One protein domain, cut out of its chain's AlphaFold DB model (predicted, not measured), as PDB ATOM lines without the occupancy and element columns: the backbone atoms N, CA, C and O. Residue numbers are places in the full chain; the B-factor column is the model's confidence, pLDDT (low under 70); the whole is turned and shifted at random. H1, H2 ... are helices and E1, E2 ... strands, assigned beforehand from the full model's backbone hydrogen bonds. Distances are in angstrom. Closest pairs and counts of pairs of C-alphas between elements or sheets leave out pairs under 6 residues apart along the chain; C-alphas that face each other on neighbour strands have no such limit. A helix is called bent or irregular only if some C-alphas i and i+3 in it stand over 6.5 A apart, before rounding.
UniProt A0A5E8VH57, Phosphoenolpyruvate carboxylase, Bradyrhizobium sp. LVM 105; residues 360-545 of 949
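This is residues 360 to 545 of the 949 residues of the protein "Phosphoenolpyruvate carboxylase" of Bradyrhizobium sp. LVM 105 (UniProt A0A5E8VH57). A small wall of three strands, E1, E2 and E3, has H1, H6 and H7 packed over one face, making two layers, one of strands and one of helices; H6 runs out from the sheet to H4b and H5 at one end of the domain. H3 packs on H7 and H2 on H3, residues 417 to 422 of H4a meet residues 497 to 501 of H7 at a corner, and H8 and H9 only graze the sheet. The printed part has 186 residues with nine named helices and three named strands, in the order E1 H1 H2 H3 H4 H5 H6 E2 H7 E3 H8 H9. The sheet runs E1 E2 E3, parallel throughout, and the class is mostly helix. The whole is compact, with a radius of gyration of the C-alphas of 16.6 A and spans of 48 by 42 by 36 A.

E1, residues 360 to 363, is parallel to E2, residues 478 to 484, with N 482 and O 360 within hydrogen-bond range at 2.7 A. E2 is parallel to E3, residues 509 to 513, with N 483 and O 511 at 2.8 A. H1, residues 364 to 374, touches residues 457 to 464 of H6, residues 453 to 473, about perpendicular at 76 degrees; the closest C-alphas, of Val 370 and Ala 461, are 5.1 A apart. H2, residues 377 to 384, touches H3, residues 397 to 407, closest at the C-alphas of Thr 383 and Leu 403, 6.6 A. H3 touches H7, residues 490 to 501, at a shallow tilt of 23 degrees, the same way, closest at the C-alphas of Val 401 and Asp 490, 5.0 A. H7 is on the sheet at a height of 10.6 A, on the same face as H6; E2, H7 and E3 form a strand-helix-strand unit, two parallel neighbour strands with a helix between, whose crossover is right-handed. E1, H1 to H6 and E2 form another such unit. H4, residues 417 to 439, was assigned as one helix by its hydrogen bonds but is bent, with C-alphas 428 and 431 7.6 A apart. Its arm H4a, residues 417 to 428, touches H7 with residues 417 to 422 alone, closest at the C-alphas of Glu 419 and Ala 501, 3.8 A. Its arm H4b, residues 431 to 439, touches residues 455 to 459 of H6, closest at the C-alphas of Phe 433 and His 455, 6.6 A. H5, residues 445 to 451, forms a helical hairpin with H6, closest at the C-alphas of Tyr 449 and Ile 456, 5.9 A. H8, residues 517 to 532, is irregular, with C-alphas 525 and 528 7.4 A apart; it is close to but not clearly touching H9, residues 534 to 542, closest at the C-alphas of Tyr 531 and Arg 537, 5.9 A. Every O i to N i+4 pair is within hydrogen-bond range in H1, H2, H3, H4a, H6, H7 and H9, against 4 of 5 in H4b, 2 of 3 in H5 and 10 of 12 in H8.

E1 begins at C-alpha 360, (205.350, 206.198, 202.635). H6 is 29.8 A from first to last C-alpha, H8 23.5 A and E2 17.0 A. H9 ends at C-alpha 542, (198.779, 213.458, 219.305).

The two C-alphas farthest apart, of His 439 and Glu 528, are 48.4 A apart. The printed part has no cut, and the link from H2 to H3, residues 385 to 396, is long. The mean pLDDT of the printed part is 91.1, with residues 409 to 415 under 70.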
ATOM      1  N   PHE A 360     204.037 206.823 202.650       94.56
ATOM      2  CA  PHE A 360     205.350 206.198 202.635       94.56
ATOM      3  C   PHE A 360     205.282 204.811 203.251       94.56
ATOM      4  O   PHE A 360     204.531 204.581 204.192       94.56
ATOM      5  N   ARG A 361     206.085 203.881 202.744       93.00
ATOM      6  CA  ARG A 361     206.168 202.518 203.276       93.00
ATOM      7  C   ARG A 361     207.604 202.023 203.209       93.00
ATOM      8  O   ARG A 361     208.271 202.220 202.199       93.00
ATOM      9  N   GLN A 362     208.082 201.387 204.275       93.38
ATOM     10  CA  GLN A 362     209.424 200.802 204.335       93.38
ATOM     11  C   GLN A 362     209.415 199.523 205.179       93.38
ATOM     12  O   GLN A 362     208.604 199.386 206.094       93.38
ATOM     13  N   ASN A 363     210.302 198.586 204.853       92.62
ATOM     14  CA  ASN A 363     210.488 197.344 205.594       92.62
ATOM     15  C   ASN A 363     211.095 197.601 206.985       92.62
ATOM     16  O   ASN A 363     212.018 198.406 207.129       92.62
ATOM     17  N   ALA A 364     210.596 196.887 207.997       92.94
ATOM     18  CA  ALA A 364     211.032 196.998 209.386       92.94
ATOM     19  C   ALA A 364     212.551 196.807 209.585       92.94
ATOM     20  O   ALA A 364     213.172 197.505 210.397       92.94
ATOM     21  N   ALA A 365     213.182 195.918 208.809       92.06
ATOM     22  CA  ALA A 365     214.615 195.646 208.891       92.06
ATOM     23  C   ALA A 365     215.469 196.874 208.537       92.06
ATOM     24  O   ALA A 365     216.530 197.061 209.130       92.06
ATOM     25  N   MET A 366     214.986 197.752 207.650       93.88
ATOM     26  CA  MET A 366     215.679 199.001 207.314       93.88
ATOM     27  C   MET A 366     215.781 199.921 208.536       93.88
ATOM     28  O   MET A 366     216.835 200.495 208.797       93.88
ATOM     29  N   PHE A 367     214.721 200.028 209.345       95.38
ATOM     30  CA  PHE A 367     214.779 200.817 210.580       95.38
ATOM     31  C   PHE A 367     215.766 200.216 211.577       95.38
ATOM     32  O   PHE A 367     216.543 200.947 212.185       95.38
ATOM     33  N   THR A 368     215.777 198.888 211.699       94.94
ATOM     34  CA  THR A 368     216.729 198.179 212.563       94.94
ATOM     35  C   THR A 368     218.174 198.440 212.135       94.94
ATOM     36  O   THR A 368     219.003 198.769 212.981       94.94
ATOM     37  N   GLU A 369     218.476 198.351 210.837       95.19
ATOM     38  CA  GLU A 369     219.808 198.624 210.283       95.19
ATOM     39  C   GLU A 369     220.257 200.065 210.560       95.19
ATOM     40  O   GLU A 369     221.380 200.304 211.017       95.19
ATOM     41  N   VAL A 370     219.381 201.040 210.317       96.94
ATOM     42  CA  VAL A 370     219.714 202.459 210.487       96.94
ATOM     43  C   VAL A 370     219.879 202.816 211.965       96.94
ATOM     44  O   VAL A 370     220.846 203.488 212.323       96.94
ATOM     45  N   VAL A 371     219.012 202.317 212.850       96.75
ATOM     46  CA  VAL A 371     219.160 202.512 214.302       96.75
ATOM     47  C   VAL A 371     220.453 201.869 214.815       96.75
ATOM     48  O   VAL A 371     221.191 202.508 215.565       96.75
ATOM     49  N   ASP A 372     220.786 200.659 214.360       96.44
ATOM     50  CA  ASP A 372     222.051 199.987 214.691       96.44
ATOM     51  C   ASP A 372     223.291 200.728 214.178       96.44
ATOM     52  O   ASP A 372     224.384 200.595 214.727       96.44
ATOM     53  N   SER A 373     223.137 201.525 213.124       95.06
ATOM     54  CA  SER A 373     224.196 202.382 212.590       95.06
ATOM     55  C   SER A 373     224.412 203.632 213.430       95.06
ATOM     56  O   SER A 373     225.554 204.012 213.679       95.06
ATOM     57  N   ILE A 374     223.326 204.252 213.885       94.75
ATOM     58  CA  ILE A 374     223.364 205.558 214.544       94.75
ATOM     59  C   ILE A 374     223.665 205.441 216.047       94.75
ATOM     60  O   ILE A 374     224.311 206.326 216.608       94.75
ATOM     61  N   ILE A 375     223.216 204.375 216.719       93.62
ATOM     62  CA  ILE A 375     223.422 204.210 218.165       93.62
ATOM     63  C   ILE A 375     224.817 203.618 218.441       93.62
ATOM     64  O   ILE A 375     225.083 202.473 218.074       93.62
ATOM     65  N   PRO A 376     225.709 204.335 219.154       92.38
ATOM     66  CA  PRO A 376     227.036 203.820 219.459       92.38
ATOM     67  C   PRO A 376     226.999 202.766 220.585       92.38
ATOM     68  O   PRO A 376     226.236 202.918 221.546       92.38
ATOM     69  N   PRO A 377     227.902 201.766 220.567       91.38
ATOM     70  CA  PRO A 377     227.971 200.711 221.584       91.38
ATOM     71  C   PRO A 377     228.028 201.204 223.036       91.38
ATOM     72  O   PRO A 377     227.391 200.635 223.922       91.38
ATOM     73  N   GLY A 378     228.773 202.285 223.288       90.88
ATOM     74  CA  GLY A 378     228.921 202.852 224.631       90.88
ATOM     75  C   GLY A 378     227.611 203.394 225.208       90.88
ATOM     76  O   GLY A 378     227.404 203.320 226.417       90.88
ATOM     77  N   LEU A 379     226.700 203.882 224.357       90.81
ATOM     78  CA  LEU A 379     225.386 204.355 224.794       90.81
ATOM     79  C   LEU A 379     224.468 203.189 225.166       90.81
ATOM     80  O   LEU A 379     223.742 203.286 226.152       90.81
ATOM     81  N   ILE A 380     224.543 202.074 224.434       92.75
ATOM     82  CA  ILE A 380     223.799 200.851 224.766       92.75
ATOM     83  C   ILE A 380     224.217 200.356 226.154       92.75
ATOM     84  O   ILE A 380     223.366 200.185 227.025       92.75
ATOM     85  N   ALA A 381     225.525 200.219 226.392       90.56
ATOM     86  CA  ALA A 381     226.058 199.795 227.687       90.56
ATOM     87  C   ALA A 381     225.711 200.776 228.824       90.56
ATOM     88  O   ALA A 381     225.412 200.349 229.937       90.56
ATOM     89  N   GLY A 382     225.725 202.085 228.550       89.50
ATOM     90  CA  GLY A 382     225.349 203.113 229.523       89.50
ATOM     91  C   GLY A 382     223.855 203.143 229.865       89.50
ATOM     92  O   GLY A 382     223.506 203.552 230.966       89.50
ATOM     93  N   THR A 383     222.988 202.696 228.949       89.56
ATOM     94  CA  THR A 383     221.522 202.747 229.111       89.56
ATOM     95  C   THR A 383     220.957 201.442 229.676       89.56
ATOM     96  O   THR A 383     220.143 201.472 230.592       89.56
ATOM     97  N   LEU A 384     221.400 200.287 229.162       92.06
ATOM     98  CA  LEU A 384     220.894 198.959 229.553       92.06
ATOM     99  C   LEU A 384     221.782 198.231 230.580       92.06
ATOM    100  O   LEU A 384     221.432 197.148 231.058       92.06
ATOM    101  N   GLY A 385     222.943 198.805 230.903       89.00
ATOM    102  CA  GLY A 385     223.941 198.223 231.795       89.00
ATOM    103  C   GLY A 385     224.970 197.316 231.096       89.00
ATOM    104  O   GLY A 385     224.837 196.975 229.917       89.00
ATOM    105  N   PRO A 386     226.035 196.921 231.820       85.38
ATOM    106  CA  PRO A 386     227.091 196.060 231.288       85.38
ATOM    107  C   PRO A 386     226.597 194.623 231.042       85.38
ATOM    108  O   PRO A 386     225.679 194.145 231.703       85.38
ATOM    109  N   GLY A 387     227.243 193.910 230.112       83.94
ATOM    110  CA  GLY A 387     226.936 192.505 229.792       83.94
ATOM    111  C   GLY A 387     225.871 192.297 228.710       83.94
ATOM    112  O   GLY A 387     225.586 191.156 228.355       83.94
ATOM    113  N   ARG A 388     225.307 193.377 228.159       89.06
ATOM    114  CA  ARG A 388     224.412 193.337 226.991       89.06
ATOM    115  C   ARG A 388     225.204 193.367 225.673       89.06
ATOM    116  O   ARG A 388     226.333 193.868 225.666       89.06
ATOM    117  N   PRO A 389     224.635 192.869 224.557       92.44
ATOM    118  CA  PRO A 389     225.228 193.023 223.232       92.44
ATOM    119  C   PRO A 389     225.564 194.482 222.900       92.44
ATOM    120  O   PRO A 389     224.831 195.407 223.244       92.44
ATOM    121  N   SER A 390     226.671 194.690 222.189       91.06
ATOM    122  CA  SER A 390     227.181 196.022 221.846       91.06
ATOM    123  C   SER A 390     226.511 196.650 220.620       91.06
ATOM    124  O   SER A 390     226.862 197.765 220.241       91.06
ATOM    125  N   ARG A 391     225.600 195.925 219.962       94.12
ATOM    126  CA  ARG A 391     224.893 196.332 218.741       94.12
ATOM    127  C   ARG A 391     223.388 196.232 218.949       94.12
ATOM    128  O   ARG A 391     222.914 195.220 219.463       94.12
ATOM    129  N   TYR A 392     222.651 197.242 218.498       95.50
ATOM    130  CA  TYR A 392     221.189 197.304 218.583       95.50
ATOM    131  C   TYR A 392     220.528 196.078 217.937       95.50
ATOM    132  O   TYR A 392     219.662 195.444 218.537       95.50
ATOM    133  N   ALA A 393     220.998 195.681 216.752       94.44
ATOM    134  CA  ALA A 393     220.454 194.545 216.011       94.44
ATOM    135  C   ALA A 393     220.649 193.194 216.731       94.44
ATOM    136  O   ALA A 393     219.983 192.218 216.396       94.44
ATOM    137  N   GLN A 394     221.533 193.117 217.730       95.88
ATOM    138  CA  GLN A 394     221.781 191.903 218.519       95.88
ATOM    139  C   GLN A 394     221.003 191.868 219.840       95.88
ATOM    140  O   GLN A 394     220.981 190.833 220.500       95.88
ATOM    141  N   LEU A 395     220.379 192.981 220.231       96.31
ATOM    142  CA  LEU A 395     219.512 193.045 221.401       96.31
ATOM    143  C   LEU A 395     218.223 192.247 221.163       96.31
ATOM    144  O   LEU A 395     217.709 192.191 220.043       96.31
ATOM    145  N   SER A 396     217.681 191.678 222.235       95.06
ATOM    146  CA  SER A 396     216.321 191.142 222.291       95.06
ATOM    147  C   SER A 396     215.278 192.251 222.116       95.06
ATOM    148  O   SER A 396     215.541 193.420 222.399       95.06
ATOM    149  N   THR A 397     214.058 191.888 221.709       93.81
ATOM    150  CA  THR A 397     212.945 192.844 221.564       93.81
ATOM    151  C   THR A 397     212.731 193.680 222.828       93.81
ATOM    152  O   THR A 397     212.624 194.899 222.737       93.81
ATOM    153  N   ALA A 398     212.735 193.060 224.013       94.31
ATOM    154  CA  ALA A 398     212.534 193.773 225.276       94.31
ATOM    155  C   ALA A 398     213.622 194.834 225.529       94.31
ATOM    156  O   ALA A 398     213.310 195.966 225.892       94.31
ATOM    157  N   GLU A 399     214.888 194.494 225.270       95.81
ATOM    158  CA  GLU A 399     216.018 195.423 225.395       95.81
ATOM    159  C   GLU A 399     215.944 196.566 224.372       95.81
ATOM    160  O   GLU A 399     216.242 197.710 224.711       95.81
ATOM    161  N   ARG A 400     215.525 196.287 223.130       96.69
ATOM    162  CA  ARG A 400     215.334 197.321 222.098       96.69
ATOM    163  C   ARG A 400     214.218 198.289 222.473       96.69
ATOM    164  O   ARG A 400     214.411 199.499 222.367       96.69
ATOM    165  N   VAL A 401     213.084 197.772 222.949       95.75
ATOM    166  CA  VAL A 401     211.963 198.586 223.444       95.75
ATOM    167  C   VAL A 401     212.415 199.462 224.606       95.75
ATOM    168  O   VAL A 401     212.145 200.664 224.593       95.75
ATOM    169  N   GLU A 402     213.117 198.896 225.589       94.50
ATOM    170  CA  GLU A 402     213.637 199.642 226.739       94.50
ATOM    171  C   GLU A 402     214.592 200.756 226.295       94.50
ATOM    172  O   GLU A 402     214.385 201.919 226.648       94.50
ATOM    173  N   LEU A 403     215.583 200.423 225.462       94.75
ATOM    174  CA  LEU A 403     216.562 201.370 224.938       94.75
ATOM    175  C   LEU A 403     215.881 202.517 224.187       94.75
ATOM    176  O   LEU A 403     216.085 203.681 224.525       94.75
ATOM    177  N   LEU A 404     215.033 202.211 223.202       94.88
ATOM    178  CA  LEU A 404     214.342 203.231 222.410       94.88
ATOM    179  C   LEU A 404     213.425 204.100 223.272       94.88
ATOM    180  O   LEU A 404     213.378 205.315 223.079       94.88
ATOM    181  N   SER A 405     212.745 203.513 224.258       92.50
ATOM    182  CA  SER A 405     211.874 204.259 225.174       92.50
ATOM    183  C   SER A 405     212.652 205.263 226.025       92.50
ATOM    184  O   SER A 405     212.168 206.371 226.256       92.50
ATOM    185  N   GLN A 406     213.855 204.898 226.474       89.81
ATOM    186  CA  GLN A 406     214.727 205.796 227.233       89.81
ATOM    187  C   GLN A 406     215.342 206.884 226.336       89.81
ATOM    188  O   GLN A 406     215.332 208.058 226.707       89.81
ATOM    189  N   LEU A 407     215.805 206.524 225.133       88.69
ATOM    190  CA  LEU A 407     216.450 207.454 224.196       88.69
ATOM    191  C   LEU A 407     215.481 208.445 223.538       88.69
ATOM    192  O   LEU A 407     215.888 209.537 223.144       88.69
ATOM    193  N   HIS A 408     214.201 208.094 223.408       82.12
ATOM    194  CA  HIS A 408     213.188 209.004 222.870       82.12
ATOM    195  C   HIS A 408     212.818 210.128 223.866       82.12
ATOM    196  O   HIS A 408     212.247 211.138 223.447       82.12
ATOM    197  N   GLY A 409     213.208 209.984 225.144       62.44
ATOM    198  CA  GLY A 409     213.171 211.004 226.197       62.44
ATOM    199  C   GLY A 409     211.776 211.343 226.743       62.44
ATOM    200  O   GLY A 409     210.795 211.423 226.009       62.44
ATOM    201  N   ARG A 410     211.696 211.614 228.056       51.81
ATOM    202  CA  ARG A 410     210.576 212.349 228.682       51.81
ATOM    203  C   ARG A 410     210.797 213.854 228.466       51.81
ATOM    204  O   ARG A 410     211.942 214.303 228.493       51.81
ATOM    205  N   LYS A 411     209.722 214.639 228.295       47.09
ATOM    206  CA  LYS A 411     209.772 216.114 228.154       47.09
ATOM    207  C   LYS A 411     210.826 216.748 229.084       47.09
ATOM    208  O   LYS A 411     210.710 216.637 230.302       47.09
ATOM    209  N   GLY A 412     211.815 217.432 228.500       52.69
ATOM    210  CA  GLY A 412     212.780 218.287 229.208       52.69
ATOM    211  C   GLY A 412     214.192 217.722 229.430       52.69
ATOM    212  O   GLY A 412     215.129 218.511 229.488       52.69
ATOM    213  N   GLN A 413     214.393 216.402 229.500       50.91
ATOM    214  CA  GLN A 413     215.734 215.798 229.590       50.91
ATOM    215  C   GLN A 413     215.946 214.870 228.388       50.91
ATOM    216  O   GLN A 413     215.230 213.887 228.233       50.91
ATOM    217  N   HIS A 414     216.922 215.198 227.534       55.41
ATOM    218  CA  HIS A 414     217.319 214.425 226.342       55.41
ATOM    219  C   HIS A 414     216.365 214.453 225.129       55.41
ATOM    220  O   HIS A 414     216.465 213.592 224.259       55.41
ATOM    221  N   GLN A 415     215.491 215.459 225.001       58.94
ATOM    222  CA  GLN A 415     214.542 215.561 223.876       58.94
ATOM    223  C   GLN A 415     215.218 215.600 222.485       58.94
ATOM    224  O   GLN A 415     214.672 215.034 221.534       58.94
ATOM    225  N   ASP A 416     216.423 216.178 222.405       70.06
ATOM    226  CA  ASP A 416     217.216 216.326 221.171       70.06
ATOM    227  C   ASP A 416     218.203 215.169 220.932       70.06
ATOM    228  O   ASP A 416     218.990 215.192 219.984       70.06
ATOM    229  N   MET A 417     218.199 214.143 221.793       84.50
ATOM    230  CA  MET A 417     219.176 213.053 221.732       84.50
ATOM    231  C   MET A 417     219.169 212.295 220.393       84.50
ATOM    232  O   MET A 417     220.259 212.081 219.864       84.50
ATOM    233  N   PRO A 418     218.020 211.934 219.784       91.00
ATOM    234  CA  PRO A 418     218.022 211.286 218.470       91.00
ATOM    235  C   PRO A 418     218.690 212.129 217.370       91.00
ATOM    236  O   PRO A 418     219.452 211.601 216.561       91.00
ATOM    237  N   GLU A 419     218.452 213.445 217.355       90.75
ATOM    238  CA  GLU A 419     219.041 214.364 216.369       90.75
ATOM    239  C   GLU A 419     220.550 214.540 216.588       90.75
ATOM    240  O   GLU A 419     221.327 214.545 215.633       90.75
ATOM    241  N   GLU A 420     220.984 214.635 217.848       91.38
ATOM    242  CA  GLU A 420     222.403 214.673 218.214       91.38
ATOM    243  C   GLU A 420     223.137 213.388 217.801       91.38
ATOM    244  O   GLU A 420     224.247 213.458 217.276       91.38
ATOM    245  N   LEU A 421     222.523 212.215 217.996       93.50
ATOM    246  CA  LEU A 421     223.112 210.935 217.592       93.50
ATOM    247  C   LEU A 421     223.279 210.845 216.075       93.50
ATOM    248  O   LEU A 421     224.344 210.446 215.605       93.50
ATOM    249  N   TRP A 422     222.271 211.276 215.311       94.25
ATOM    250  CA  TRP A 422     222.391 211.380 213.860       94.25
ATOM    251  C   TRP A 422     223.515 212.340 213.441       94.25
ATOM    252  O   TRP A 422     224.341 211.964 212.608       94.25
ATOM    253  N   ARG A 423     223.594 213.546 214.030       94.00
ATOM    254  CA  ARG A 423     224.665 214.515 213.721       94.00
ATOM    255  C   ARG A 423     226.050 213.912 213.955       94.00
ATOM    256  O   ARG A 423     226.868 213.922 213.045       94.00
ATOM    257  N   ARG A 424     226.273 213.280 215.111       94.44
ATOM    258  CA  ARG A 424     227.548 212.607 215.423       94.44
ATOM    259  C   ARG A 424     227.879 211.473 214.459       94.44
ATOM    260  O   ARG A 424     229.031 211.341 214.055       94.44
ATOM    261  N   PHE A 425     226.891 210.648 214.110       95.25
ATOM    262  CA  PHE A 425     227.078 209.578 213.135       95.25
ATOM    263  C   PHE A 425     227.497 210.144 211.774       95.25
ATOM    264  O   PHE A 425     228.458 209.655 211.181       95.25
ATOM    265  N   TRP A 426     226.817 211.187 211.292       95.19
ATOM    266  CA  TRP A 426     227.142 211.806 210.011       95.19
ATOM    267  C   TRP A 426     228.511 212.492 210.030       95.19
ATOM    268  O   TRP A 426     229.298 212.273 209.116       95.19
ATOM    269  N   ASP A 427     228.847 213.230 211.088       95.31
ATOM    270  CA  ASP A 427     230.153 213.887 211.230       95.31
ATOM    271  C   ASP A 427     231.312 212.874 211.200       95.31
ATOM    272  O   ASP A 427     232.357 213.133 210.605       95.31
ATOM    273  N   ALA A 428     231.118 211.690 211.791       94.25
ATOM    274  CA  ALA A 428     232.127 210.632 211.813       94.25
ATOM    275  C   ALA A 428     232.297 209.899 210.468       94.25
ATOM    276  O   ALA A 428     233.381 209.389 210.188       94.25
ATOM    277  N   ASN A 429     231.247 209.823 209.642       94.75
ATOM    278  CA  ASN A 429     231.231 208.987 208.432       94.75
ATOM    279  C   ASN A 429     231.193 209.783 207.116       94.75
ATOM    280  O   ASN A 429     231.526 209.239 206.063       94.75
ATOM    281  N   GLY A 430     230.804 211.059 207.153       91.75
ATOM    282  CA  GLY A 430     230.478 211.861 205.973       91.75
ATOM    283  C   GLY A 430     231.649 212.044 205.011       91.75
ATOM    284  O   GLY A 430     231.479 211.869 203.807       91.75
ATOM    285  N   GLN A 431     232.854 212.321 205.521       91.75
ATOM    286  CA  GLN A 431     234.033 212.495 204.663       91.75
ATOM    287  C   GLN A 431     234.368 211.206 203.896       91.75
ATOM    288  O   GLN A 431     234.431 211.217 202.670       91.75
ATOM    289  N   ALA A 432     234.488 210.080 204.607       91.94
ATOM    290  CA  ALA A 432     234.764 208.782 203.991       91.94
ATOM    291  C   ALA A 432     233.653 208.356 203.017       91.94
ATOM    292  O   ALA A 432     233.926 207.741 201.983       91.94
ATOM    293  N   PHE A 433     232.395 208.695 203.323       92.88
ATOM    294  CA  PHE A 433     231.274 208.479 202.417       92.88
ATOM    295  C   PHE A 433     231.424 209.285 201.123       92.88
ATOM    296  O   PHE A 433     231.282 208.704 200.050       92.88
ATOM    297  N   HIS A 434     231.744 210.580 201.200       92.19
ATOM    298  CA  HIS A 434     231.933 211.430 200.019       92.19
ATOM    299  C   HIS A 434     233.108 210.973 199.148       92.19
ATOM    300  O   HIS A 434     232.959 210.902 197.926       92.19
ATOM    301  N   ASP A 435     234.225 210.582 199.764       90.25
ATOM    302  CA  ASP A 435     235.394 210.061 199.047       90.25
ATOM    303  C   ASP A 435     235.037 208.785 198.256       90.25
ATOM    304  O   ASP A 435     235.396 208.639 197.084       90.25
ATOM    305  N   LYS A 436     234.259 207.876 198.865       91.19
ATOM    306  CA  LYS A 436     233.766 206.651 198.209       91.19
ATOM    307  C   LYS A 436     232.650 206.908 197.193       91.19
ATOM    308  O   LYS A 436     232.596 206.232 196.170       91.19
ATOM    309  N   ALA A 437     231.764 207.873 197.436       87.75
ATOM    310  CA  ALA A 437     230.655 208.185 196.535       87.75
ATOM    311  C   ALA A 437     231.158 208.641 195.156       87.75
ATOM    312  O   ALA A 437     230.585 208.260 194.137       87.75
ATOM    313  N   ALA A 438     232.269 209.387 195.112       87.25
ATOM    314  CA  ALA A 438     232.938 209.735 193.859       87.25
ATOM    315  C   ALA A 438     233.474 208.493 193.119       87.25
ATOM    316  O   ALA A 438     233.359 208.401 191.900       87.25
ATOM    317  N   HIS A 439     234.004 207.504 193.848       88.75
ATOM    318  CA  HIS A 439     234.472 206.238 193.274       88.75
ATOM    319  C   HIS A 439     233.333 205.376 192.696       88.75
ATOM    320  O   HIS A 439     233.521 204.700 191.683       88.75
ATOM    321  N   TYR A 440     232.152 205.405 193.319       91.56
ATOM    322  CA  TYR A 440     230.979 204.632 192.896       91.56
ATOM    323  C   TYR A 440     230.031 205.381 191.949       91.56
ATOM    324  O   TYR A 440     228.960 204.867 191.624       91.56
ATOM    325  N   GLN A 441     230.406 206.570 191.471       88.38
ATOM    326  CA  GLN A 441     229.557 207.369 190.594       88.38
ATOM    327  C   GLN A 441     229.132 206.578 189.343       88.38
ATOM    328  O   GLN A 441     229.962 206.052 188.603       88.38
ATOM    329  N   GLY A 442     227.818 206.500 189.106       85.38
ATOM    330  CA  GLY A 442     227.231 205.786 187.968       85.38
ATOM    331  C   GLY A 442     227.123 204.265 188.129       85.38
ATOM    332  O   GLY A 442     226.619 203.617 187.216       85.38
ATOM    333  N   ARG A 443     227.559 203.688 189.259       88.75
ATOM    334  CA  ARG A 443     227.315 202.270 189.570       88.75
ATOM    335  C   ARG A 443     225.928 202.057 190.169       88.75
ATOM    336  O   ARG A 443     225.402 202.931 190.856       88.75
ATOM    337  N   ASP A 444     225.363 200.877 189.925       87.56
ATOM    338  CA  ASP A 444     224.068 200.497 190.474       87.56
ATOM    339  C   ASP A 444     224.141 200.226 191.986       87.56
ATOM    340  O   ASP A 444     225.152 199.736 192.499       87.56
ATOM    341  N   TYR A 445     223.054 200.513 192.708       88.75
ATOM    342  CA  TYR A 445     222.952 200.253 194.147       88.75
ATOM    343  C   TYR A 445     223.265 198.791 194.491       88.75
ATOM    344  O   TYR A 445     223.987 198.526 195.451       88.75
ATOM    345  N   ILE A 446     222.737 197.845 193.710       87.00
ATOM    346  CA  ILE A 446     222.903 196.409 193.953       87.00
ATOM    347  C   ILE A 446     224.361 195.995 193.722       87.00
ATOM    348  O   ILE A 446     224.910 195.207 194.494       87.00
ATOM    349  N   ASP A 447     225.025 196.571 192.720       88.00
ATOM    350  CA  ASP A 447     226.445 196.316 192.470       88.00
ATOM    351  C   ASP A 447     227.306 196.780 193.647       88.00
ATOM    352  O   ASP A 447     228.197 196.054 194.090       88.00
ATOM    353  N   ILE A 448     227.018 197.968 194.190       90.12
ATOM    354  CA  ILE A 448     227.723 198.510 195.359       90.12
ATOM    355  C   ILE A 448     227.421 197.661 196.603       90.12
ATOM    356  O   ILE A 448     228.340 197.317 197.343       90.12
ATOM    357  N   TYR A 449     226.164 197.251 196.798       88.25
ATOM    358  CA  TYR A 449     225.739 196.356 197.882       88.25
ATOM    359  C   TYR A 449     226.531 195.050 197.926       88.25
ATOM    360  O   TYR A 449     226.888 194.569 199.006       88.25
ATOM    361  N   ASN A 450     226.868 194.505 196.760       87.38
ATOM    362  CA  ASN A 450     227.613 193.258 196.658       87.38
ATOM    363  C   ASN A 450     229.122 193.407 196.932       87.38
ATOM    364  O   ASN A 450     229.777 192.395 197.185       87.38
ATOM    365  N   VAL A 451     229.683 194.625 196.921       92.25
ATOM    366  CA  VAL A 451     231.140 194.847 197.061       92.25
ATOM    367  C   VAL A 451     231.557 195.718 198.253       92.25
ATOM    368  O   VAL A 451     232.666 195.549 198.749       92.25
ATOM    369  N   ASP A 452     230.704 196.625 198.740       93.19
ATOM    370  CA  ASP A 452     230.990 197.522 199.872       93.19
ATOM    371  C   ASP A 452     229.738 197.755 200.736       93.19
ATOM    372  O   ASP A 452     229.040 198.770 200.648       93.19
ATOM    373  N   ARG A 453     229.460 196.783 201.614       91.06
ATOM    374  CA  ARG A 453     228.308 196.822 202.530       91.06
ATOM    375  C   ARG A 453     228.374 197.960 203.547       91.06
ATOM    376  O   ARG A 453     227.330 198.451 203.962       91.06
ATOM    377  N   GLU A 454     229.569 198.393 203.946       91.31
ATOM    378  CA  GLU A 454     229.724 199.517 204.878       91.31
ATOM    379  C   GLU A 454     229.333 200.841 204.210       91.31
ATOM    380  O   GLU A 454     228.606 201.635 204.806       91.31
ATOM    381  N   HIS A 455     229.715 201.058 202.945       93.88
ATOM    382  CA  HIS A 455     229.234 202.224 202.199       93.88
ATOM    383  C   HIS A 455     227.708 202.210 202.036       93.88
ATOM    384  O   HIS A 455     227.072 203.240 202.270       93.88
ATOM    385  N   ILE A 456     227.103 201.058 201.706       93.06
ATOM    386  CA  ILE A 456     225.637 200.950 201.620       93.06
ATOM    387  C   ILE A 456     224.959 201.220 202.960       93.06
ATOM    388  O   ILE A 456     223.953 201.917 202.986       93.06
ATOM    389  N   ARG A 457     225.507 200.741 204.074       93.31
ATOM    390  CA  ARG A 457     224.947 201.010 205.402       93.31
ATOM    391  C   ARG A 457     224.871 202.515 205.695       93.31
ATOM    392  O   ARG A 457     223.845 203.012 206.160       93.31
ATOM    393  N   VAL A 458     225.927 203.267 205.366       95.19
ATOM    394  CA  VAL A 458     225.930 204.738 205.494       95.19
ATOM    395  C   VAL A 458     224.960 205.385 204.495       95.19
ATOM    396  O   VAL A 458     224.221 206.295 204.874       95.19
ATOM    397  N   LEU A 459     224.905 204.894 203.250       93.75
ATOM    398  CA  LEU A 459     223.957 205.351 202.227       93.75
ATOM    399  C   LEU A 459     222.499 205.152 202.666       93.75
ATOM    400  O   LEU A 459     221.684 206.059 202.521       93.75
ATOM    401  N   ASN A 460     222.170 203.993 203.235       94.06
ATOM    402  CA  ASN A 460     220.843 203.642 203.731       94.06
ATOM    403  C   ASN A 460     220.428 204.547 204.895       94.06
ATOM    404  O   ASN A 460     219.299 205.044 204.909       94.06
ATOM    405  N   ALA A 461     221.341 204.821 205.835       95.50
ATOM    406  CA  ALA A 461     221.099 205.765 206.922       95.50
ATOM    407  C   ALA A 461     220.841 207.184 206.391       95.50
ATOM    408  O   ALA A 461     219.839 207.801 206.750       95.50
ATOM    409  N   LEU A 462     221.686 207.676 205.477       94.75
ATOM    410  CA  LEU A 462     221.507 208.985 204.844       94.75
ATOM    411  C   LEU A 462     220.177 209.085 204.089       94.75
ATOM    412  O   LEU A 462     219.428 210.038 204.299       94.75
ATOM    413  N   ASN A 463     219.869 208.101 203.244       93.94
ATOM    414  CA  ASN A 463     218.629 208.059 202.473       93.94
ATOM    415  C   ASN A 463     217.412 208.025 203.394       93.94
ATOM    416  O   ASN A 463     216.496 208.816 203.209       93.94
ATOM    417  N   THR A 464     217.430 207.189 204.434       95.12
ATOM    418  CA  THR A 464     216.332 207.109 205.407       95.12
ATOM    419  C   THR A 464     216.098 208.458 206.084       95.12
ATOM    420  O   THR A 464     214.970 208.944 206.108       95.12
ATOM    421  N   LEU A 465     217.148 209.119 206.581       94.81
ATOM    422  CA  LEU A 465     217.000 210.419 207.242       94.81
ATOM    423  C   LEU A 465     216.567 211.530 206.271       94.81
ATOM    424  O   LEU A 465     215.778 212.395 206.654       94.81
ATOM    425  N   ASN A 466     217.033 211.509 205.021       94.69
ATOM    426  CA  ASN A 466     216.590 212.446 203.986       94.69
ATOM    427  C   ASN A 466     215.116 212.241 203.628       94.69
ATOM    428  O   ASN A 466     214.361 213.215 203.620       94.69
ATOM    429  N   THR A 467     214.679 210.992 203.459       94.75
ATOM    430  CA  THR A 467     213.271 210.655 203.251       94.75
ATOM    431  C   THR A 467     212.416 211.137 204.427       94.75
ATOM    432  O   THR A 467     211.401 211.798 204.225       94.75
ATOM    433  N   LEU A 468     212.829 210.922 205.679       95.31
ATOM    434  CA  LEU A 468     212.064 211.409 206.839       95.31
ATOM    435  C   LEU A 468     212.026 212.952 206.938       95.31
ATOM    436  O   LEU A 468     211.046 213.520 207.425       95.31
ATOM    437  N   LYS A 469     213.044 213.660 206.431       95.25
ATOM    438  CA  LYS A 469     213.005 215.127 206.268       95.25
ATOM    439  C   LYS A 469     212.094 215.563 205.116       95.25
ATOM    440  O   LYS A 469     211.454 216.611 205.220       95.25
ATOM    441  N   LEU A 470     212.008 214.775 204.044       94.94
ATOM    442  CA  LEU A 470     211.059 214.982 202.949       94.94
ATOM    443  C   LEU A 470     209.616 214.915 203.468       94.94
ATOM    444  O   LEU A 470     208.825 215.808 203.170       94.94
ATOM    445  N   LEU A 471     209.311 213.930 204.322       94.50
ATOM    446  CA  LEU A 471     208.026 213.813 205.026       94.50
ATOM    447  C   LEU A 471     207.662 215.106 205.763       94.50
ATOM    448  O   LEU A 471     206.553 215.607 205.620       94.50
ATOM    449  N   LYS A 472     208.619 215.698 206.489       94.88
ATOM    450  CA  LYS A 472     208.418 216.979 207.179       94.88
ATOM    451  C   LYS A 472     208.107 218.122 206.213       94.88
ATOM    452  O   LYS A 472     207.192 218.903 206.471       94.88
ATOM    453  N   ARG A 473     208.882 218.231 205.125       95.12
ATOM    454  CA  ARG A 473     208.735 219.287 204.108       95.12
ATOM    455  C   ARG A 473     207.353 219.252 203.453       95.12
ATOM    456  O   ARG A 473     206.796 220.310 203.195       95.12
ATOM    457  N   TYR A 474     206.815 218.056 203.230       94.62
ATOM    458  CA  TYR A 474     205.525 217.825 202.576       94.62
ATOM    459  C   TYR A 474     204.496 217.205 203.534       94.62
ATOM    460  O   TYR A 474     203.740 216.314 203.150       94.62
ATOM    461  N   SER A 475     204.476 217.643 204.796       92.25
ATOM    462  CA  SER A 475     203.643 217.052 205.861       92.25
ATOM    463  C   SER A 475     202.129 217.236 205.663       92.25
ATOM    464  O   SER A 475     201.330 216.490 206.225       92.25
ATOM    465  N   ASP A 476     201.719 218.181 204.820       89.50
ATOM    466  CA  ASP A 476     200.350 218.353 204.319       89.50
ATOM    467  C   ASP A 476     199.949 217.263 203.301       89.50
ATOM    468  O   ASP A 476     198.767 216.924 203.168       89.50
ATOM    469  N   ARG A 477     200.940 216.659 202.631       91.56
ATOM    470  CA  ARG A 477     200.773 215.676 201.543       91.56
ATOM    471  C   ARG A 477     201.097 214.250 201.968       91.56
ATOM    472  O   ARG A 477     200.503 213.311 201.439       91.56
ATOM    473  N   ILE A 478     202.022 214.095 202.911       94.06
ATOM    474  CA  ILE A 478     202.510 212.818 203.423       94.06
ATOM    475  C   ILE A 478     202.183 212.738 204.908       94.06
ATOM    476  O   ILE A 478     202.827 213.366 205.741       94.06
ATOM    477  N   THR A 479     201.156 211.959 205.236       92.50
ATOM    478  CA  THR A 479     200.593 211.939 206.599       92.50
ATOM    479  C   THR A 479     200.693 210.586 207.285       92.50
ATOM    480  O   THR A 479     200.443 210.515 208.485       92.50
ATOM    481  N   ILE A 480     201.076 209.535 206.555       95.62
ATOM    482  CA  ILE A 480     201.106 208.153 207.036       95.62
ATOM    483  C   ILE A 480     202.409 207.488 206.589       95.62
ATOM    484  O   ILE A 480     202.849 207.679 205.450       95.62
ATOM    485  N   HIS A 481     202.998 206.702 207.490       96.94
ATOM    486  CA  HIS A 481     204.123 205.826 207.203       96.94
ATOM    487  C   HIS A 481     203.795 204.374 207.588       96.94
ATOM    488  O   HIS A 481     203.592 204.047 208.757       96.94
ATOM    489  N   GLY A 482     203.777 203.488 206.595       95.50
ATOM    490  CA  GLY A 482     203.632 202.047 206.758       95.50
ATOM    491  C   GLY A 482     204.947 201.352 207.108       95.50
ATOM    492  O   GLY A 482     205.999 201.678 206.553       95.50
ATOM    493  N   ILE A 483     204.879 200.382 208.015       95.19
ATOM    494  CA  ILE A 483     205.974 199.484 208.390       95.19
ATOM    495  C   ILE A 483     205.645 198.105 207.821       95.19
ATOM    496  O   ILE A 483     204.751 197.425 208.322       95.19
ATOM    497  N   ALA A 484     206.337 197.732 206.746       91.81
ATOM    498  CA  ALA A 484     206.221 196.427 206.105       91.81
ATOM    499  C   ALA A 484     206.989 195.352 206.892       91.81
ATOM    500  O   ALA A 484     208.002 195.665 207.515       91.81
ATOM    501  N   GLU A 485     206.517 194.103 206.833       88.12
ATOM    502  CA  GLU A 485     206.994 192.973 207.655       88.12
ATOM    503  C   GLU A 485     207.012 193.275 209.160       88.12
ATOM    504  O   GLU A 485     207.892 192.814 209.880       88.12
ATOM    505  N   ALA A 486     206.038 194.047 209.645       88.62
ATOM    506  CA  ALA A 486     205.985 194.382 211.057       88.62
ATOM    507  C   ALA A 486     205.715 193.120 211.895       88.62
ATOM    508  O   ALA A 486     204.649 192.509 211.769       88.62
ATOM    509  N   GLY A 487     206.666 192.728 212.740       87.19
ATOM    510  CA  GLY A 487     206.588 191.521 213.567       87.19
ATOM    511  C   GLY A 487     206.872 191.764 215.046       87.19
ATOM    512  O   GLY A 487     206.648 190.870 215.862       87.19
ATOM    513  N   SER A 488     207.352 192.957 215.404       91.12
ATOM    514  CA  SER A 488     207.840 193.259 216.746       91.12
ATOM    515  C   SER A 488     207.526 194.698 217.155       91.12
ATOM    516  O   SER A 488     207.526 195.629 216.351       91.12
ATOM    517  N   ILE A 489     207.255 194.910 218.441       93.81
ATOM    518  CA  ILE A 489     206.803 196.213 218.952       93.81
ATOM    519  C   ILE A 489     207.912 197.278 219.048       93.81
ATOM    520  O   ILE A 489     207.605 198.448 219.272       93.81
ATOM    521  N   ASP A 490     209.188 196.922 218.864       95.38
ATOM    522  CA  ASP A 490     210.290 197.892 218.775       95.38
ATOM    523  C   ASP A 490     210.309 198.651 217.443       95.38
ATOM    524  O   ASP A 490     210.757 199.791 217.396       95.38
ATOM    525  N   GLU A 491     209.782 198.069 216.370       95.88
ATOM    526  CA  GLU A 491     209.804 198.636 215.016       95.88
ATOM    527  C   GLU A 491     209.067 199.989 214.904       95.88
ATOM    528  O   GLU A 491     209.655 200.946 214.386       95.88
ATOM    529  N   PRO A 492     207.830 200.159 215.424       96.88
ATOM    530  CA  PRO A 492     207.201 201.478 215.476       96.88
ATOM    531  C   PRO A 492     207.969 202.471 216.359       96.88
ATOM    532  O   PRO A 492     208.018 203.658 216.036       96.88
ATOM    533  N   LEU A 493     208.610 202.016 217.442       96.88
ATOM    534  CA  LEU A 493     209.440 202.880 218.289       96.88
ATOM    535  C   LEU A 493     210.723 203.316 217.566       96.88
ATOM    536  O   LEU A 493     211.149 204.462 217.714       96.88
ATOM    537  N   ALA A 494     211.310 202.437 216.750       96.94
ATOM    538  CA  ALA A 494     212.472 202.733 215.921       96.94
ATOM    539  C   ALA A 494     212.128 203.805 214.881       96.94
ATOM    540  O   ALA A 494     212.861 204.786 214.743       96.94
ATOM    541  N   LEU A 495     210.972 203.691 214.219       97.19
ATOM    542  CA  LEU A 495     210.482 204.729 213.312       97.19
ATOM    543  C   LEU A 495     210.278 206.068 214.039       97.19
ATOM    544  O   LEU A 495     210.718 207.104 213.539       97.19
ATOM    545  N   LEU A 496     209.669 206.072 215.231       96.19
ATOM    546  CA  LEU A 496     209.521 207.297 216.025       96.19
ATOM    547  C   LEU A 496     210.877 207.910 216.391       96.19
ATOM    548  O   LEU A 496     211.057 209.122 216.263       96.19
ATOM    549  N   PHE A 497     211.843 207.093 216.810       95.62
ATOM    550  CA  PHE A 497     213.209 207.537 217.080       95.62
ATOM    551  C   PHE A 497     213.851 208.194 215.850       95.62
ATOM    552  O   PHE A 497     214.380 209.301 215.961       95.62
ATOM    553  N   LEU A 498     213.741 207.581 214.671       96.12
ATOM    554  CA  LEU A 498     214.294 208.130 213.430       96.12
ATOM    555  C   LEU A 498     213.560 209.400 212.966       96.12
ATOM    556  O   LEU A 498     214.197 210.346 212.504       96.12
ATOM    557  N   LEU A 499     212.240 209.479 213.149       95.25
ATOM    558  CA  LEU A 499     211.464 210.701 212.915       95.25
ATOM    559  C   LEU A 499     211.931 211.838 213.826       95.25
ATOM    560  O   LEU A 499     212.069 212.973 213.372       95.25
ATOM    561  N   ALA A 500     212.210 211.547 215.099       93.38
ATOM    562  CA  ALA A 500     212.799 212.522 216.010       93.38
ATOM    563  C   ALA A 500     214.208 212.939 215.555       93.38
ATOM    564  O   ALA A 500     214.500 214.129 215.559       93.38
ATOM    565  N   ALA A 501     215.036 212.003 215.078       93.50
ATOM    566  CA  ALA A 501     216.361 212.306 214.528       93.50
ATOM    567  C   ALA A 501     216.310 213.182 213.259       93.50
ATOM    568  O   ALA A 501     217.202 213.993 213.020       93.50
ATOM    569  N   ALA A 502     215.238 213.067 212.470       93.31
ATOM    570  CA  ALA A 502     214.954 213.925 211.321       93.31
ATOM    571  C   ALA A 502     214.271 215.264 211.691       93.31
ATOM    572  O   ALA A 502     213.940 216.058 210.804       93.31
ATOM    573  N   GLY A 503     214.025 215.527 212.980       91.44
ATOM    574  CA  GLY A 503     213.337 216.730 213.454       91.44
ATOM    575  C   GLY A 503     211.839 216.765 213.119       91.44
ATOM    576  O   GLY A 503     211.268 217.851 212.986       91.44
ATOM    577  N   HIS A 504     211.201 215.603 212.943       91.38
ATOM    578  CA  HIS A 504     209.787 215.420 212.587       91.38
ATOM    579  C   HIS A 504     209.047 214.498 213.575       91.38
ATOM    580  O   HIS A 504     208.302 213.593 213.197       91.38
ATOM    581  N   ARG A 505     209.273 214.708 214.875       90.56
ATOM    582  CA  ARG A 505     208.677 213.901 215.950       90.56
ATOM    583  C   ARG A 505     207.148 213.826 215.815       90.56
ATOM    584  O   ARG A 505     206.490 214.856 215.708       90.56
ATOM    585  N   ASN A 506     206.600 212.607 215.865       89.94
ATOM    586  CA  ASN A 506     205.158 212.322 215.781       89.94
ATOM    587  C   ASN A 506     204.457 212.893 214.529       89.94
ATOM    588  O   ASN A 506     203.246 213.110 214.535       89.94
ATOM    589  N   GLY A 507     205.212 213.148 213.457       90.88
ATOM    590  CA  GLY A 507     204.720 213.862 212.280       90.88
ATOM    591  C   GLY A 507     203.706 213.109 211.413       90.88
ATOM    592  O   GLY A 507     202.877 213.731 210.750       90.88
ATOM    593  N   VAL A 508     203.713 211.777 211.475       96.06
ATOM    594  CA  VAL A 508     202.895 210.885 210.637       96.06
ATOM    595  C   VAL A 508     202.125 209.884 211.487       96.06
ATOM    596  O   VAL A 508     202.567 209.562 212.581       96.06
ATOM    597  N   ASP A 509     201.001 209.368 210.998       97.12
ATOM    598  CA  ASP A 509     200.405 208.154 211.558       97.12
ATOM    599  C   ASP A 509     201.251 206.930 211.180       97.12
ATOM    600  O   ASP A 509     201.839 206.883 210.097       97.12
ATOM    601  N   ILE A 510     201.292 205.920 212.050       97.31
ATOM    602  CA  ILE A 510     202.019 204.669 211.801       97.31
ATOM    603  C   ILE A 510     201.030 203.571 211.411       97.31
ATOM    604  O   ILE A 510     200.102 203.272 212.167       97.31
ATOM    605  N   ALA A 511     201.252 202.946 210.252       95.62
ATOM    606  CA  ALA A 511     200.506 201.770 209.812       95.62
ATOM    607  C   ALA A 511     201.346 200.496 209.985       95.62
ATOM    608  O   ALA A 511     202.403 200.352 209.374       95.62
ATOM    609  N   LEU A 512     200.883 199.568 210.823       94.50
ATOM    610  CA  LEU A 512     201.553 198.284 211.054       94.50
ATOM    611  C   LEU A 512     201.104 197.270 209.999       94.50
ATOM    612  O   LEU A 512     199.902 197.108 209.797       94.50
ATOM    613  N   GLN A 513     202.035 196.584 209.337       91.62
ATOM    614  CA  GLN A 513     201.717 195.569 208.329       91.62
ATOM    615  C   GLN A 513     202.440 194.249 208.632       91.62
ATOM    616  O   GLN A 513     203.557 194.048 208.147       91.62
ATOM    617  N   PRO A 514     201.819 193.324 209.387       87.81
ATOM    618  CA  PRO A 514     202.331 191.961 209.464       87.81
ATOM    619  C   PRO A 514     202.174 191.273 208.097       87.81
ATOM    620  O   PRO A 514     201.101 191.316 207.491       87.81
ATOM    621  N   GLU A 515     203.248 190.663 207.582       78.94
ATOM    622  CA  GLU A 515     203.254 190.021 206.250       78.94
ATOM    623  C   GLU A 515     202.954 188.516 206.286       78.94
ATOM    624  O   GLU A 515     202.535 187.955 205.273       78.94
ATOM    625  N   ASP A 516     203.112 187.859 207.437       83.19
ATOM    626  CA  ASP A 516     202.843 186.434 207.605       83.19
ATOM    627  C   ASP A 516     202.082 186.120 208.907       83.19
ATOM    628  O   ASP A 516     201.801 186.990 209.735       83.19
ATOM    629  N   LEU A 517     201.694 184.850 209.065       86.06
ATOM    630  CA  LEU A 517     200.934 184.398 210.231       86.06
ATOM    631  C   LEU A 517     201.738 184.548 211.530       86.06
ATOM    632  O   LEU A 517     201.170 184.935 212.546       86.06
ATOM    633  N   ALA A 518     203.043 184.261 211.498       87.31
ATOM    634  CA  ALA A 518     203.886 184.301 212.687       87.31
ATOM    635  C   ALA A 518     204.056 185.738 213.202       87.31
ATOM    636  O   ALA A 518     203.853 185.984 214.388       87.31
ATOM    637  N   GLY A 519     204.346 186.692 212.313       86.94
ATOM    638  CA  GLY A 519     204.426 188.115 212.628       86.94
ATOM    639  C   GLY A 519     203.091 188.672 213.114       86.94
ATOM    640  O   GLY A 519     203.058 189.422 214.086       86.94
ATOM    641  N   ALA A 520     201.971 188.247 212.520       86.94
ATOM    642  CA  ALA A 520     200.648 188.652 212.987       86.94
ATOM    643  C   ALA A 520     200.306 188.099 214.387       86.94
ATOM    644  O   ALA A 520     199.789 188.836 215.229       86.94
ATOM    645  N   GLU A 521     200.600 186.821 214.658       88.69
ATOM    646  CA  GLU A 521     200.414 186.209 215.982       88.69
ATOM    647  C   GLU A 521     201.335 186.854 217.034       88.69
ATOM    648  O   GLU A 521     200.872 187.168 218.131       88.69
ATOM    649  N   ALA A 522     202.604 187.109 216.695       89.62
ATOM    650  CA  ALA A 522     203.571 187.768 217.573       89.62
ATOM    651  C   ALA A 522     203.164 189.213 217.894       89.62
ATOM    652  O   ALA A 522     203.138 189.604 219.063       89.62
ATOM    653  N   MET A 523     202.762 189.982 216.878       88.56
ATOM    654  CA  MET A 523     202.257 191.341 217.056       88.56
ATOM    655  C   MET A 523     201.051 191.354 217.995       88.56
ATOM    656  O   MET A 523     201.035 192.132 218.944       88.56
ATOM    657  N   LEU A 524     200.062 190.475 217.788       89.88
ATOM    658  CA  LEU A 524     198.885 190.396 218.661       89.88
ATOM    659  C   LEU A 524     199.236 190.100 220.122       89.88
ATOM    660  O   LEU A 524     198.582 190.639 221.012       89.88
ATOM    661  N   GLN A 525     200.238 189.255 220.375       91.31
ATOM    662  CA  GLN A 525     200.669 188.914 221.735       91.31
ATOM    663  C   GLN A 525     201.306 190.101 222.467       91.31
ATOM    664  O   GLN A 525     201.206 190.178 223.686       91.31
ATOM    665  N   GLN A 526     201.941 191.019 221.734       93.25
ATOM    666  CA  GLN A 526     202.733 192.117 222.300       93.25
ATOM    667  C   GLN A 526     202.068 193.495 222.149       93.25
ATOM    668  O   GLN A 526     202.532 194.474 222.727       93.25
ATOM    669  N   ILE A 527     200.983 193.618 221.378       94.44
ATOM    670  CA  ILE A 527     200.385 194.923 221.052       94.44
ATOM    671  C   ILE A 527     199.880 195.684 222.289       94.44
ATOM    672  O   ILE A 527     199.888 196.914 222.304       94.44
ATOM    673  N   GLU A 528     199.477 194.970 223.346       96.00
ATOM    674  CA  GLU A 528     199.119 195.583 224.632       96.00
ATOM    675  C   GLU A 528     200.308 196.325 225.248       96.00
ATOM    676  O   GLU A 528     200.148 197.456 225.707       96.00
ATOM    677  N   ASP A 529     201.505 195.741 225.177       95.81
ATOM    678  CA  ASP A 529     202.736 196.354 225.674       95.81
ATOM    679  C   ASP A 529     203.120 197.581 224.839       95.81
ATOM    680  O   ASP A 529     203.545 198.601 225.389       95.81
ATOM    681  N   LEU A 530     202.895 197.537 223.519       96.06
ATOM    682  CA  LEU A 530     203.081 198.703 222.653       96.06
ATOM    683  C   LEU A 530     202.148 199.855 223.057       96.06
ATOM    684  O   LEU A 530     202.593 200.992 223.187       96.06
ATOM    685  N   TYR A 531     200.866 199.581 223.309       97.19
ATOM    686  CA  TYR A 531     199.914 200.598 223.776       97.19
ATOM    687  C   TYR A 531     200.167 201.050 225.220       97.19
ATOM    688  O   TYR A 531     199.818 202.174 225.606       97.19
ATOM    689  N   ALA A 532     200.795 200.197 226.028       95.38
ATOM    690  CA  ALA A 532     201.247 200.536 227.366       95.38
ATOM    691  C   ALA A 532     202.510 201.421 227.359       95.38
ATOM    692  O   ALA A 532     202.739 202.170 228.321       95.38
ATOM    693  N   ASN A 533     203.301 201.381 226.284       95.62
ATOM    694  CA  ASN A 533     204.541 202.132 226.157       95.62
ATOM    695  C   ASN A 533     204.289 203.658 226.180       95.62
ATOM    696  O   ASN A 533     203.461 204.161 225.418       95.62
ATOM    697  N   PRO A 534     204.997 204.436 227.024       93.50
ATOM    698  CA  PRO A 534     204.746 205.870 227.170       93.50
ATOM    699  C   PRO A 534     205.032 206.683 225.899       93.50
ATOM    700  O   PRO A 534     204.296 207.628 225.625       93.50
ATOM    701  N   VAL A 535     206.053 206.309 225.122       93.44
ATOM    702  CA  VAL A 535     206.412 206.994 223.869       93.44
ATOM    703  C   VAL A 535     205.318 206.791 222.830       93.44
ATOM    704  O   VAL A 535     204.845 207.745 222.214       93.44
ATOM    705  N   TYR A 536     204.874 205.544 222.667       96.69
ATOM    706  CA  TYR A 536     203.836 205.228 221.696       96.69
ATOM    707  C   TYR A 536     202.463 205.766 222.112       96.69
ATOM    708  O   TYR A 536     201.688 206.215 221.273       96.69
ATOM    709  N   ARG A 537     202.167 205.800 223.416       95.56
ATOM    710  CA  ARG A 537     200.948 206.434 223.931       95.56
ATOM    711  C   ARG A 537     200.903 207.926 223.607       95.56
ATOM    712  O   ARG A 537     199.878 208.385 223.113       95.56
ATOM    713  N   GLU A 538     201.990 208.663 223.853       94.44
ATOM    714  CA  GLU A 538     202.075 210.090 223.499       94.44
ATOM    715  C   GLU A 538     201.863 210.288 221.994       94.44
ATOM    716  O   GLU A 538     201.093 211.157 221.580       94.44
ATOM    717  N   HIS A 539     202.501 209.448 221.176       95.94
ATOM    718  CA  HIS A 539     202.299 209.447 219.735       95.94
ATOM    719  C   HIS A 539     200.816 209.296 219.369       95.94
ATOM    720  O   HIS A 539     200.251 210.158 218.696       95.94
ATOM    721  N   LEU A 540     200.164 208.238 219.857       97.06
ATOM    722  CA  LEU A 540     198.756 207.973 219.577       97.06
ATOM    723  C   LEU A 540     197.853 209.113 220.058       97.06
ATOM    724  O   LEU A 540     196.933 209.490 219.340       97.06
ATOM    725  N   GLU A 541     198.108 209.704 221.226       95.62
ATOM    726  CA  GLU A 541     197.345 210.849 221.742       95.62
ATOM    727  C   GLU A 541     197.405 212.058 220.803       95.62
ATOM    728  O   GLU A 541     196.363 212.632 220.479       95.62
ATOM    729  N   LEU A 542     198.591 212.383 220.283       95.25
ATOM    730  CA  LEU A 542     198.779 213.458 219.305       95.25
ATOM    731  C   LEU A 542     198.139 213.148 217.942       95.25
ATOM    732  O   LEU A 542     197.784 214.064 217.202       95.25
ATOM    733  N   ARG A 543     197.965 211.864 217.614       94.75
ATOM    734  CA  ARG A 543     197.382 211.375 216.352       94.75
ATOM    735  C   ARG A 543     195.886 211.034 216.434       94.75
ATOM    736  O   ARG A 543     195.301 210.470 215.501       94.75
ATOM    737  N   GLY A 544     195.233 211.415 217.535       94.94
ATOM    738  CA  GLY A 544     193.789 211.243 217.728       94.94
ATOM    739  C   GLY A 544     193.376 209.841 218.182       94.94
ATOM    740  O   GLY A 544     192.245 209.434 217.938       94.94
ATOM    741  N   ARG A 545     194.287 209.114 218.839       96.25
ATOM    742  CA  ARG A 545     194.130 207.751 219.379       96.25
ATOM    743  C   ARG A 545     193.703 206.738 218.314       96.25
ATOM    744  O   ARG A 545     192.807 205.928 218.540       96.25
TER     745      ARG A 545